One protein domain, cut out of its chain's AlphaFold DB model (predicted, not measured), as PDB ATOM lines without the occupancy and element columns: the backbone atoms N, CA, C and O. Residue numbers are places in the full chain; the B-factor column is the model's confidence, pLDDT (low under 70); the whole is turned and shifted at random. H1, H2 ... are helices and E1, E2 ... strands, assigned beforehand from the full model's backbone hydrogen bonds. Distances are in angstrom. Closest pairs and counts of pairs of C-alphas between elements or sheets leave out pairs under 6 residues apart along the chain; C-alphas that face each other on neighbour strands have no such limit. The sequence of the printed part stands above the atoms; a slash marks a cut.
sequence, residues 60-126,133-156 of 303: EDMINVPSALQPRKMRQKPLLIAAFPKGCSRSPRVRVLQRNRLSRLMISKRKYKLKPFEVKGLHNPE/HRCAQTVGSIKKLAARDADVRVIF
ATOM      1  N   GLU A  60      11.418   0.390  -8.126       74.19
ATOM      2  CA  GLU A  60      12.238   0.032  -9.296       74.19
ATOM      3  C   GLU A  60      11.533  -0.829 -10.355       74.19
ATOM      4  O   GLU A  60      12.025  -0.943 -11.481       74.19
ATOM      5  N   ASP A  61      10.418  -1.473 -10.013       76.25
ATOM      6  CA  ASP A  61       9.569  -2.193 -10.964       76.25
ATOM      7  C   ASP A  61       8.577  -1.257 -11.661       76.25
ATOM      8  O   ASP A  61       8.070  -1.585 -12.729       76.25
ATOM      9  N   MET A  62       8.358  -0.071 -11.093       75.25
ATOM     10  CA  MET A  62       7.480   0.976 -11.607       75.25
ATOM     11  C   MET A  62       8.239   2.081 -12.347       75.25
ATOM     12  O   MET A  62       7.705   2.673 -13.280       75.25
ATOM     13  N   ILE A  63       9.492   2.350 -11.976       73.25
ATOM     14  CA  ILE A  63      10.296   3.425 -12.567       73.25
ATOM     15  C   ILE A  63      11.592   2.890 -13.170       73.25
ATOM     16  O   ILE A  63      12.262   2.017 -12.620       73.25
ATOM     17  N   ASN A  64      11.994   3.465 -14.302       69.56
ATOM     18  CA  ASN A  64      13.267   3.154 -14.951       69.56
ATOM     19  C   ASN A  64      14.423   3.953 -14.326       69.56
ATOM     20  O   ASN A  64      15.133   4.674 -15.027       69.56
ATOM     21  N   VAL A  65      14.574   3.870 -13.003       69.06
ATOM     22  CA  VAL A  65      15.657   4.526 -12.258       69.06
ATOM     23  C   VAL A  65      16.662   3.458 -11.821       69.06
ATOM     24  O   VAL A  65      16.251   2.405 -11.320       69.06
ATOM     25  N   PRO A  66      17.973   3.668 -12.037       62.84
ATOM     26  CA  PRO A  66      18.989   2.763 -11.520       62.84
ATOM     27  C   PRO A  66      18.937   2.765  -9.986       62.84
ATOM     28  O   PRO A  66      19.186   3.782  -9.349       62.84
ATOM     29  N   SER A  67      18.593   1.620  -9.403       64.00
ATOM     30  CA  SER A  67      18.535   1.389  -7.954       64.00
ATOM     31  C   SER A  67      19.731   0.540  -7.528       64.00
ATOM     32  O   SER A  67      20.171  -0.331  -8.283       64.00
ATOM     33  N   ALA A  68      20.236   0.747  -6.307       63.56
ATOM     34  CA  ALA A  68      21.301  -0.076  -5.721       63.56
ATOM     35  C   ALA A  68      20.909  -1.563  -5.576       63.56
ATOM     36  O   ALA A  68      21.772  -2.419  -5.411       63.56
ATOM     37  N   LEU A  69      19.611  -1.870  -5.673       63.47
ATOM     38  CA  LEU A  69      19.050  -3.220  -5.613       63.47
ATOM     39  C   LEU A  69      19.055  -3.937  -6.975       63.47
ATOM     40  O   LEU A  69      18.752  -5.130  -7.040       63.47
ATOM     41  N   GLN A  70      19.384  -3.240  -8.071       63.16
ATOM     42  CA  GLN A  70      19.502  -3.877  -9.381       63.16
ATOM     43  C   GLN A  70      20.803  -4.687  -9.470       63.16
ATOM     44  O   GLN A  70      21.865  -4.201  -9.070       63.16
ATOM     45  N   PRO A  71      20.763  -5.906 -10.043       65.12
ATOM     46  CA  PRO A  71      21.974  -6.678 -10.269       65.12
ATOM     47  C   PRO A  71      22.934  -5.888 -11.168       65.12
ATOM     48  O   PRO A  71      22.533  -5.261 -12.152       65.12
ATOM     49  N   ARG A  72      24.224  -5.914 -10.819       65.88
ATOM     50  CA  ARG A  72      25.267  -5.194 -11.555       65.88
ATOM     51  C   ARG A  72      25.303  -5.699 -13.002       65.88
ATOM     52  O   ARG A  72      25.541  -6.883 -13.234       65.88
ATOM     53  N   LYS A  73      25.075  -4.792 -13.959       64.88
ATOM     54  CA  LYS A  73      25.055  -5.094 -15.401       64.88
ATOM     55  C   LYS A  73      26.328  -5.828 -15.808       64.88
ATOM     56  O   LYS A  73      27.432  -5.298 -15.648       64.88
ATOM     57  N   MET A  74      26.187  -7.039 -16.338       62.19
ATOM     58  CA  MET A  74      27.326  -7.802 -16.841       62.19
ATOM     59  C   MET A  74      27.513  -7.469 -18.318       62.19
ATOM     60  O   MET A  74      26.624  -7.708 -19.126       62.19
ATOM     61  N   ARG A  75      28.698  -6.968 -18.699       64.44
ATOM     62  CA  ARG A  75      29.026  -6.535 -20.079       64.44
ATOM     63  C   ARG A  75      28.780  -7.592 -21.173       64.44
ATOM     64  O   ARG A  75      28.823  -7.255 -22.354       64.44
ATOM     65  N   GLN A  76      28.563  -8.850 -20.799       73.62
ATOM     66  CA  GLN A  76      28.370  -9.979 -21.708       73.62
ATOM     67  C   GLN A  76      26.900 -10.394 -21.889       73.62
ATOM     68  O   GLN A  76      26.609 -11.147 -22.817       73.62
ATOM     69  N   LYS A  77      25.971  -9.908 -21.053       82.50
ATOM     70  CA  LYS A  77      24.557 -10.291 -21.145       82.50
ATOM     71  C   LYS A  77      23.839  -9.505 -22.252       82.50
ATOM     72  O   LYS A  77      24.085  -8.306 -22.415       82.50
ATOM     73  N   PRO A  78      22.957 -10.144 -23.041       86.19
ATOM     74  CA  PRO A  78      22.065  -9.427 -23.944       86.19
ATOM     75  C   PRO A  78      21.097  -8.537 -23.152       86.19
ATOM     76  O   PRO A  78      20.761  -8.828 -22.006       86.19
ATOM     77  N   LEU A  79      20.626  -7.455 -23.777       88.69
ATOM     78  CA  LEU A  79      19.643  -6.556 -23.170       88.69
ATOM     79  C   LEU A  79      18.229  -6.996 -23.566       88.69
ATOM     80  O   LEU A  79      17.870  -6.947 -24.743       88.69
ATOM     81  N   LEU A  80      17.423  -7.389 -22.589       90.19
ATOM     82  CA  LEU A  80      15.995  -7.639 -22.726       90.19
ATOM     83  C   LEU A  80      15.230  -6.335 -22.485       90.19
ATOM     84  O   LEU A  80      15.404  -5.680 -21.463       90.19
ATOM     85  N   ILE A  81      14.371  -5.950 -23.417       90.06
ATOM     86  CA  ILE A  81      13.539  -4.753 -23.330       90.06
ATOM     87  C   ILE A  81      12.086  -5.197 -23.183       90.06
ATOM     88  O   ILE A  81      11.520  -5.774 -24.112       90.06
ATOM     89  N   ALA A  82      11.489  -4.909 -22.031       89.62
ATOM     90  CA  ALA A  82      10.065  -5.093 -21.780       89.62
ATOM     91  C   ALA A  82       9.352  -3.748 -21.959       89.62
ATOM     92  O   ALA A  82       9.544  -2.824 -21.169       89.62
ATOM     93  N   ALA A  83       8.568  -3.622 -23.030       87.88
ATOM     94  CA  ALA A  83       7.844  -2.399 -23.353       87.88
ATOM     95  C   ALA A  83       6.351  -2.547 -23.043       87.88
ATOM     96  O   ALA A  83       5.702  -3.454 -23.558       87.88
ATOM     97  N   PHE A  84       5.798  -1.620 -22.268       86.06
ATOM     98  CA  PHE A  84       4.379  -1.530 -21.929       86.06
ATOM     99  C   PHE A  84       3.735  -0.400 -22.746       86.06
ATOM    100  O   PHE A  84       3.718   0.751 -22.309       86.06
ATOM    101  N   PRO A  85       3.231  -0.684 -23.964       80.38
ATOM    102  CA  PRO A  85       2.818   0.354 -24.907       80.38
ATOM    103  C   PRO A  85       1.561   1.116 -24.483       80.38
ATOM    104  O   PRO A  85       1.277   2.140 -25.084       80.38
ATOM    105  N   LYS A  86       0.801   0.615 -23.503       77.12
ATOM    106  CA  LYS A  86      -0.380   1.281 -22.932       77.12
ATOM    107  C   LYS A  86      -0.285   1.381 -21.403       77.12
ATOM    108  O   LYS A  86      -1.282   1.244 -20.705       77.12
ATOM    109  N   GLY A  87       0.934   1.517 -20.878       76.88
ATOM    110  CA  GLY A  87       1.173   1.423 -19.439       76.88
ATOM    111  C   GLY A  87       0.738   0.058 -18.900       76.88
ATOM    112  O   GLY A  87       0.893  -0.964 -19.570       76.88
ATOM    113  N   CYS A  88       0.161   0.041 -17.705       76.94
ATOM    114  CA  CYS A  88      -0.187  -1.180 -16.983       76.94
ATOM    115  C   CYS A  88      -1.498  -1.838 -17.421       76.94
ATOM    116  O   CYS A  88      -1.876  -2.854 -16.849       76.94
ATOM    117  N   SER A  89      -2.175  -1.290 -18.435       74.50
ATOM    118  CA  SER A  89      -3.459  -1.802 -18.922       74.50
ATOM    119  C   SER A  89      -3.329  -2.978 -19.900       74.50
ATOM    120  O   SER A  89      -4.333  -3.552 -20.307       74.50
ATOM    121  N   ARG A  90      -2.120  -3.282 -20.391       74.62
ATOM    122  CA  ARG A  90      -1.864  -4.377 -21.342       74.62
ATOM    123  C   ARG A  90      -0.573  -5.106 -21.008       74.62
ATOM    124  O   ARG A  90       0.334  -4.539 -20.400       74.62
ATOM    125  N   SER A  91      -0.477  -6.341 -21.495       78.44
ATOM    126  CA  SER A  91       0.722  -7.163 -21.384       78.44
ATOM    127  C   SER A  91       1.940  -6.521 -22.073       78.44
ATOM    128  O   SER A  91       1.806  -5.791 -23.070       78.44
ATOM    129  N   PRO A  92       3.152  -6.770 -21.546       86.19
ATOM    130  CA  PRO A  92       4.367  -6.215 -22.111       86.19
ATOM    131  C   PRO A  92       4.733  -6.880 -23.437       86.19
ATOM    132  O   PRO A  92       4.652  -8.092 -23.613       86.19
ATOM    133  N   ARG A  93       5.250  -6.073 -24.362       88.44
ATOM    134  CA  ARG A  93       5.946  -6.537 -25.562       88.44
ATOM    135  C   ARG A  93       7.420  -6.702 -25.233       88.44
ATOM    136  O   ARG A  93       8.122  -5.711 -25.016       88.44
ATOM    137  N   VAL A  94       7.890  -7.942 -25.225       89.44
ATOM    138  CA  VAL A  94       9.271  -8.269 -24.868       89.44
ATOM    139  C   VAL A  94      10.125  -8.430 -26.125       89.44
ATOM    140  O   VAL A  94       9.736  -9.068 -27.106       89.44
ATOM    141  N   ARG A  95      11.295  -7.789 -26.133       90.81
ATOM    142  CA  ARG A  95      12.245  -7.824 -27.249       90.81
ATOM    143  C   ARG A  95      13.671  -7.965 -26.738       90.81
ATOM    144  O   ARG A  95      14.062  -7.272 -25.809       90.81
ATOM    145  N   VAL A  96      14.475  -8.802 -27.382       91.25
ATOM    146  CA  VAL A  96      15.898  -8.976 -27.060       91.25
ATOM    147  C   VAL A  96      16.747  -8.165 -28.030       91.25
ATOM    148  O   VAL A  96      16.625  -8.297 -29.251       91.25
ATOM    149  N   LEU A  97      17.638  -7.335 -27.496       89.94
ATOM    150  CA  LEU A  97      18.680  -6.662 -28.256       89.94
ATOM    151  C   LEU A  97      19.887  -7.598 -28.378       89.94
ATOM    152  O   LEU A  97      20.676  -7.760 -27.447       89.94
ATOM    153  N   GLN A  98      20.031  -8.212 -29.551       86.94
ATOM    154  CA  GLN A  98      21.108  -9.152 -29.850       86.94
ATOM    155  C   GLN A  98      22.157  -8.491 -30.748       86.94
ATOM    156  O   GLN A  98      21.832  -7.731 -31.665       86.94
ATOM    157  N   ARG A  99      23.438  -8.806 -30.531       84.62
ATOM    158  CA  ARG A  99      24.500  -8.413 -31.464       84.62
ATOM    159  C   ARG A  99      24.344  -9.182 -32.777       84.62
ATOM    160  O   ARG A  99      24.118 -10.390 -32.774       84.62
ATOM    161  N   ASN A 100      24.459  -8.487 -33.901       85.25
ATOM    162  CA  ASN A 100      24.370  -9.118 -35.210       85.25
ATOM    163  C   ASN A 100      25.647  -9.934 -35.481       85.25
ATOM    164  O   ASN A 100      26.744  -9.379 -35.403       85.25
ATOM    165  N   ARG A 101      25.533 -11.224 -35.821       81.25
ATOM    166  CA  ARG A 101      26.700 -12.065 -36.163       81.25
ATOM    167  C   ARG A 101      27.433 -11.522 -37.394       81.25
ATOM    168  O   ARG A 101      28.656 -11.433 -37.387       81.25
ATOM    169  N   LEU A 102      26.673 -11.033 -38.375       80.38
ATOM    170  CA  LEU A 102      27.195 -10.466 -39.621       80.38
ATOM    171  C   LEU A 102      27.822  -9.074 -39.444       80.38
ATOM    172  O   LEU A 102      28.453  -8.575 -40.368       80.38
ATOM    173  N   SER A 103      27.701  -8.450 -38.262       78.31
ATOM    174  CA  SER A 103      28.390  -7.176 -37.986       78.31
ATOM    175  C   SER A 103      29.910  -7.317 -37.912       78.31
ATOM    176  O   SER A 103      30.612  -6.318 -38.005       78.31
ATOM    177  N   ARG A 104      30.429  -8.542 -37.735       78.88
ATOM    178  CA  ARG A 104      31.872  -8.815 -37.777       78.88
ATOM    179  C   ARG A 104      32.415  -8.918 -39.201       78.88
ATOM    180  O   ARG A 104      33.598  -8.703 -39.398       78.88
ATOM    181  N   LEU A 105      31.558  -9.240 -40.168       82.00
ATOM    182  CA  LEU A 105      31.959  -9.545 -41.541       82.00
ATOM    183  C   LEU A 105      31.901  -8.318 -42.465       82.00
ATOM    184  O   LEU A 105      31.881  -8.491 -43.672       82.00
ATOM    185  N   MET A 106      31.801  -7.091 -41.933       77.00
ATOM    186  CA  MET A 106      31.607  -5.827 -42.683       77.00
ATOM    187  C   MET A 106      30.383  -5.769 -43.630       77.00
ATOM    188  O   MET A 106      30.034  -4.693 -44.101       77.00
ATOM    189  N   ILE A 107      29.654  -6.872 -43.834       81.06
ATOM    190  CA  ILE A 107      28.443  -6.964 -44.671       81.06
ATOM    191  C   ILE A 107      27.309  -6.092 -44.113       81.06
ATOM    192  O   ILE A 107      26.503  -5.534 -44.853       81.06
ATOM    193  N   SER A 108      27.214  -5.974 -42.786       79.38
ATOM    194  CA  SER A 108      26.160  -5.201 -42.131       79.38
ATOM    195  C   SER A 108      26.740  -4.067 -41.300       79.38
ATOM    196  O   SER A 108      27.364  -4.306 -40.265       79.38
ATOM    197  N   LYS A 109      26.406  -2.824 -41.671       81.06
ATOM    198  CA  LYS A 109      26.698  -1.621 -40.870       81.06
ATOM    199  C   LYS A 109      26.009  -1.640 -39.492       81.06
ATOM    200  O   LYS A 109      26.387  -0.906 -38.584       81.06
ATOM    201  N   ARG A 110      24.983  -2.484 -39.297       83.56
ATOM    202  CA  ARG A 110      24.172  -2.518 -38.071       83.56
ATOM    203  C   ARG A 110      24.720  -3.523 -37.048       83.56
ATOM    204  O   ARG A 110      24.555  -4.735 -37.189       83.56
ATOM    205  N   LYS A 111      25.287  -3.002 -35.952       84.81
ATOM    206  CA  LYS A 111      25.892  -3.786 -34.852       84.81
ATOM    207  C   LYS A 111      24.887  -4.592 -34.018       84.81
ATOM    208  O   LYS A 111      25.204  -5.700 -33.584       84.81
ATOM    209  N   TYR A 112      23.675  -4.074 -33.810       86.69
ATOM    210  CA  TYR A 112      22.646  -4.704 -32.974       86.69
ATOM    211  C   TYR A 112      21.297  -4.811 -33.694       86.69
ATOM    212  O   TYR A 112      20.863  -3.875 -34.370       86.69
ATOM    213  N   LYS A 113      20.608  -5.942 -33.514       88.12
ATOM    214  CA  LYS A 113      19.254  -6.201 -34.017       88.12
ATOM    215  C   LYS A 113      18.321  -6.454 -32.837       88.12
ATOM    216  O   LYS A 113      18.641  -7.230 -31.940       88.12
ATOM    217  N   LEU A 114      17.164  -5.804 -32.863       90.06
ATOM    218  CA  LEU A 114      16.098  -6.038 -31.900       90.06
ATOM    219  C   LEU A 114      15.213  -7.172 -32.429       90.06
ATOM    220  O   LEU A 114      14.689  -7.062 -33.538       90.06
ATOM    221  N   LYS A 115      15.087  -8.263 -31.675       88.31
ATOM    222  CA  LYS A 115      14.251  -9.417 -32.034       88.31
ATOM    223  C   LYS A 115      13.070  -9.543 -31.070       88.31
ATOM    224  O   LYS A 115      13.266  -9.296 -29.880       88.31
ATOM    225  N   PRO A 116      11.865  -9.902 -31.548       87.19
ATOM    226  CA  PRO A 116      10.776 -10.275 -30.652       87.19
ATOM    227  C   PRO A 116      11.194 -11.500 -29.835       87.19
ATOM    228  O   PRO A 116      11.892 -12.377 -30.346       87.19
ATOM    229  N   PHE A 117      10.822 -11.517 -28.559       83.56
ATOM    230  CA  PHE A 117      11.078 -12.637 -27.666       83.56
ATOM    231  C   PHE A 117       9.768 -13.024 -26.999       83.56
ATOM    232  O   PHE A 117       9.187 -12.234 -26.255       83.56
ATOM    233  N   GLU A 118       9.294 -14.223 -27.310       77.06
ATOM    234  CA  GLU A 118       8.108 -14.788 -26.684       77.06
ATOM    235  C   GLU A 118       8.508 -15.404 -25.349       77.06
ATOM    236  O   GLU A 118       9.302 -16.344 -25.283       77.06
ATOM    237  N   VAL A 119       7.976 -14.843 -24.267       67.19
ATOM    238  CA  VAL A 119       8.190 -15.373 -22.924       67.19
ATOM    239  C   VAL A 119       7.141 -16.456 -22.688       67.19
ATOM    240  O   VAL A 119       5.991 -16.153 -22.375       67.19
ATOM    241  N   LYS A 120       7.525 -17.724 -22.852       61.44
ATOM    242  CA  LYS A 120       6.685 -18.856 -22.436       61.44
ATOM    243  C   LYS A 120       6.480 -18.770 -20.916       61.44
ATOM    244  O   LYS A 120       7.458 -18.659 -20.183       61.44
ATOM    245  N   GLY A 121       5.230 -18.774 -20.454       55.31
ATOM    246  CA  GLY A 121       4.897 -18.698 -19.025       55.31
ATOM    247  C   GLY A 121       4.686 -17.291 -18.459       55.31
ATOM    248  O   GLY A 121       4.440 -17.160 -17.262       55.31
ATOM    249  N   LEU A 122       4.713 -16.232 -19.282       59.69
ATOM    250  CA  LEU A 122       4.185 -14.927 -18.873       59.69
ATOM    251  C   LEU A 122       2.651 -14.949 -18.985       59.69
ATOM    252  O   LEU A 122       2.069 -14.278 -19.834       59.69
ATOM    253  N   HIS A 123       2.003 -15.791 -18.180       52.12
ATOM    254  CA  HIS A 123       0.551 -15.772 -18.071       52.12
ATOM    255  C   HIS A 123       0.129 -14.413 -17.514       52.12
ATOM    256  O   HIS A 123       0.729 -13.903 -16.562       52.12
ATOM    257  N   ASN A 124      -0.875 -13.804 -18.146       53.00
ATOM    258  CA  ASN A 124      -1.580 -12.703 -17.515       53.00
ATOM    259  C   ASN A 124      -2.135 -13.271 -16.203       53.00
ATOM    260  O   ASN A 124      -2.811 -14.299 -16.274       53.00
ATOM    261  N   PRO A 125      -1.845 -12.682 -15.032       53.06
ATOM    262  CA  PRO A 125      -2.657 -12.999 -13.869       53.06
ATOM    263  C   PRO A 125      -4.105 -12.712 -14.279       53.06
ATOM    264  O   PRO A 125      -4.365 -11.641 -14.844       53.06
ATOM    265  N   GLU A 126      -4.989 -13.695 -14.096       52.88
ATOM    266  CA  GLU A 126      -6.417 -13.590 -14.405       52.88
ATOM    267  C   GLU A 126      -6.999 -12.286 -13.831       52.88
ATOM    268  O   GLU A 126      -6.425 -11.663 -12.931       52.88
ATOM    269  N   HIS A 133      -1.458  -1.421 -10.052       68.75
ATOM    270  CA  HIS A 133      -0.064  -1.755 -10.411       68.75
ATOM    271  C   HIS A 133       0.289  -3.239 -10.681       68.75
ATOM    272  O   HIS A 133       1.438  -3.639 -10.483       68.75
ATOM    273  N   ARG A 134      -0.623  -4.044 -11.258       73.75
ATOM    274  CA  ARG A 134      -0.321  -5.422 -11.744       73.75
ATOM    275  C   ARG A 134       0.945  -5.526 -12.610       73.75
ATOM    276  O   ARG A 134       1.724  -6.466 -12.491       73.75
ATOM    277  N   CYS A 135       1.194  -4.524 -13.447       78.94
ATOM    278  CA  CYS A 135       2.389  -4.446 -14.289       78.94
ATOM    279  C   CYS A 135       3.707  -4.513 -13.508       78.94
ATOM    280  O   CYS A 135       4.683  -5.030 -14.040       78.94
ATOM    281  N   ALA A 136       3.753  -4.024 -12.266       79.94
ATOM    282  CA  ALA A 136       4.963  -4.070 -11.458       79.94
ATOM    283  C   ALA A 136       5.270  -5.504 -11.011       79.94
ATOM    284  O   ALA A 136       6.427  -5.916 -11.031       79.94
ATOM    285  N   GLN A 137       4.240  -6.307 -10.722       79.12
ATOM    286  CA  GLN A 137       4.406  -7.739 -10.466       79.12
ATOM    287  C   GLN A 137       4.918  -8.464 -11.718       79.12
ATOM    288  O   GLN A 137       5.856  -9.256 -11.631       79.12
ATOM    289  N   THR A 138       4.373  -8.139 -12.898       81.69
ATOM    290  CA  THR A 138       4.856  -8.674 -14.183       81.69
ATOM    291  C   THR A 138       6.299  -8.253 -14.473       81.69
ATOM    292  O   THR A 138       7.104  -9.040 -14.960       81.69
ATOM    293  N   VAL A 139       6.671  -7.011 -14.167       83.88
ATOM    294  CA  VAL A 139       8.055  -6.543 -14.293       83.88
ATOM    295  C   VAL A 139       8.971  -7.309 -13.345       83.88
ATOM    296  O   VAL A 139      10.032  -7.771 -13.770       83.88
ATOM    297  N   GLY A 140       8.556  -7.478 -12.091       80.75
ATOM    298  CA  GLY A 140       9.285  -8.251 -11.096       80.75
ATOM    299  C   GLY A 140       9.498  -9.698 -11.544       80.75
ATOM    300  O   GLY A 140      10.610 -10.213 -11.431       80.75
ATOM    301  N   SER A 141       8.481 -10.348 -12.122       81.88
ATOM    302  CA  SER A 141       8.606 -11.712 -12.650       81.88
ATOM    303  C   SER A 141       9.550 -11.783 -13.854       81.88
ATOM    304  O   SER A 141      10.442 -12.631 -13.869       81.88
ATOM    305  N   ILE A 142       9.456 -10.846 -14.805       83.62
ATOM    306  CA  ILE A 142      10.379 -10.761 -15.950       83.62
ATOM    307  C   ILE A 142      11.821 -10.582 -15.472       83.62
ATOM    308  O   ILE A 142      12.715 -11.285 -15.940       83.62
ATOM    309  N   LYS A 143      12.062  -9.664 -14.529       84.00
ATOM    310  CA  LYS A 143      13.398  -9.432 -13.964       84.00
ATOM    311  C   LYS A 143      13.936 -10.677 -13.268       84.00
ATOM    312  O   LYS A 143      15.101 -11.000 -13.465       84.00
ATOM    313  N   LYS A 144      13.104 -11.387 -12.499       81.38
ATOM    314  CA  LYS A 144      13.488 -12.637 -11.822       81.38
ATOM    315  C   LYS A 144      13.862 -13.735 -12.819       81.38
ATOM    316  O   LYS A 144      14.923 -14.332 -12.672       81.38
ATOM    317  N   LEU A 145      13.032 -13.963 -13.839       82.81
ATOM    318  CA  LEU A 145      13.274 -14.986 -14.861       82.81
ATOM    319  C   LEU A 145      14.518 -14.673 -15.698       82.81
ATOM    320  O   LEU A 145      15.345 -15.546 -15.936       82.81
ATOM    321  N   ALA A 146      14.685 -13.416 -16.106       82.94
ATOM    322  CA  ALA A 146      15.782 -13.009 -16.975       82.94
ATOM    323  C   ALA A 146      17.098 -12.724 -16.231       82.94
ATOM    324  O   ALA A 146      18.127 -12.609 -16.887       82.94
ATOM    325  N   ALA A 147      17.113 -12.640 -14.893       81.50
ATOM    326  CA  ALA A 147      18.282 -12.212 -14.108       81.50
ATOM    327  C   ALA A 147      19.576 -12.983 -14.429       81.50
ATOM    328  O   ALA A 147      20.679 -12.422 -14.374       81.50
ATOM    329  N   ARG A 148      19.463 -14.275 -14.757       80.50
ATOM    330  CA  ARG A 148      20.614 -15.122 -15.098       80.50
ATOM    331  C   ARG A 148      21.119 -14.860 -16.515       80.50
ATOM    332  O   ARG A 148      22.327 -14.712 -16.692       80.50
ATOM    333  N   ASP A 149      20.209 -14.672 -17.464       83.06
ATOM    334  CA  ASP A 149      20.512 -14.766 -18.895       83.06
ATOM    335  C   ASP A 149      20.550 -13.417 -19.624       83.06
ATOM    336  O   ASP A 149      21.175 -13.312 -20.677       83.06
ATOM    337  N   ALA A 150      19.913 -12.370 -19.091       86.69
ATOM    338  CA  ALA A 150      19.814 -11.066 -19.740       86.69
ATOM    339  C   ALA A 150      19.711  -9.902 -18.741       86.69
ATOM    340  O   ALA A 150      19.155 -10.025 -17.651       86.69
ATOM    341  N   ASP A 151      20.192  -8.729 -19.149       86.81
ATOM    342  CA  ASP A 151      19.927  -7.484 -18.427       86.81
ATOM    343  C   ASP A 151      18.554  -6.948 -18.860       86.81
ATOM    344  O   ASP A 151      18.302  -6.800 -20.054       86.81
ATOM    345  N   VAL A 152      17.660  -6.632 -17.918       85.44
ATOM    346  CA  VAL A 152      16.293  -6.178 -18.237       85.44
ATOM    347  C   VAL A 152      16.180  -4.658 -18.171       85.44
ATOM    348  O   VAL A 152      16.528  -4.037 -17.170       85.44
ATOM    349  N   ARG A 153      15.616  -4.051 -19.219       86.88
ATOM    350  CA  ARG A 153      15.178  -2.654 -19.248       86.88
ATOM    351  C   ARG A 153      13.673  -2.594 -19.460       86.88
ATOM    352  O   ARG A 153      13.151  -3.158 -20.419       86.88
ATOM    353  N   VAL A 154      12.993  -1.860 -18.591       86.44
ATOM    354  CA  VAL A 154      11.546  -1.652 -18.667       86.44
ATOM    355  C   VAL A 154      11.268  -0.273 -19.246       86.44
ATOM    356  O   VAL A 154      11.966   0.690 -18.927       86.44
ATOM    357  N   ILE A 155      10.287  -0.186 -20.138       85.38
ATOM    358  CA  ILE A 155       9.830   1.068 -20.735       85.38
ATOM    359  C   ILE A 155       8.308   1.094 -20.633       85.38
ATOM    360  O   ILE A 155       7.649   0.287 -21.293       85.38
ATOM    361  N   PHE A 156       7.752   2.013 -19.843       81.06
ATOM    362  CA  PHE A 156       6.314   2.294 -19.894       81.06
ATOM    363  C   PHE A 156       6.009   3.431 -20.874       81.06
ATOM    364  O   PHE A 156       6.910   4.150 -21.318       81.06
TER     365      PHE A 156
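What this domain is: This is residues 60 to 126 and 133 to 156 of the 303 residues of an uncharacterized protein of Torulaspora sp. CBS 2947 (UniProt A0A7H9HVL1). What shape do these atoms make? A strongly twisted sheet of four strands has one helix, H2, packed over one face, above E1 and E4, while at the other edge E2 and E3 lead to a small head with the short helix H1 at one end of the longest axis. What is it built of? The printed part has 91 residues with two named helices and four named strands, along the chain E1, E2, H1, E3, H2, E4; the sheet runs E3, E2, E1, E4 and is mixed, with E4 parallel to E1 and the other pairs antiparallel. The class is mixed, helices and strands, with under half of the residues in named elements. The whole is only just compact, close to loose, with a radius of gyration of the C-alphas of 14.4 A, and spans 46 by 28 by 21 A.

How they stand to each other: How are the strands joined? E1, residues 79 to 88, is antiparallel to E2, residues 93 to 99, at 158 degrees, and the two form a hairpin, with N 81 and O 95 2.8 A apart. E3, residues 112 to 116, is antiparallel to E2 at 150 degrees, with N 96 and O 115 2.8 A apart. E4, residues 151 to 156, is parallel to E1 at 20 degrees, with N 80 and O 151 2.7 A apart. Where are the helices? H2, residues 134 to 146, is on the sheet at a height of 9.2 A over it, in two layers, a helix on one face of a sheet; it lies over E1 and E4 and runs along the strands, at 10 degrees to E4 on the local plane. Its closest C-alphas to E4 are those of Lys 143 and Val 152, 6.1 A apart. H1, residues 101 to 104, is only just not on the sheet, with 4 pairs of C-alphas within 10 A, and is apart from H2. Are the helix backbones well formed? In H2 every O i to N i+4 pair is within hydrogen-bond range; H1 is too short for such a pair.

Where its parts are: Where does the sheet begin and end along the chain? E1 begins at C-alpha 79, (19.643, -6.556, -23.170), measures 21.5 A and bends by 83 degrees at residue 85. E4 measures 16.8 A and ends at C-alpha 156, (6.314, 2.294, -19.894). How long are the others? E2 measures 19.6 A, H2 18.6 A, E3 13.3 A and H1 6.3 A.

The domain as a whole: How far does it reach? The two C-alphas farthest apart, those of Met 106 and Glu 126, are 48.0 A apart. Where is it cut, and which links are long? Residues 127 to 132 are not printed, with C-alphas 126 and 133 14.0 A apart across the cut; of the links that are printed whole, none is long. Where is confidence low? The pLDDT is under 70 at residues 64 to 75, 119 to 126 and 133.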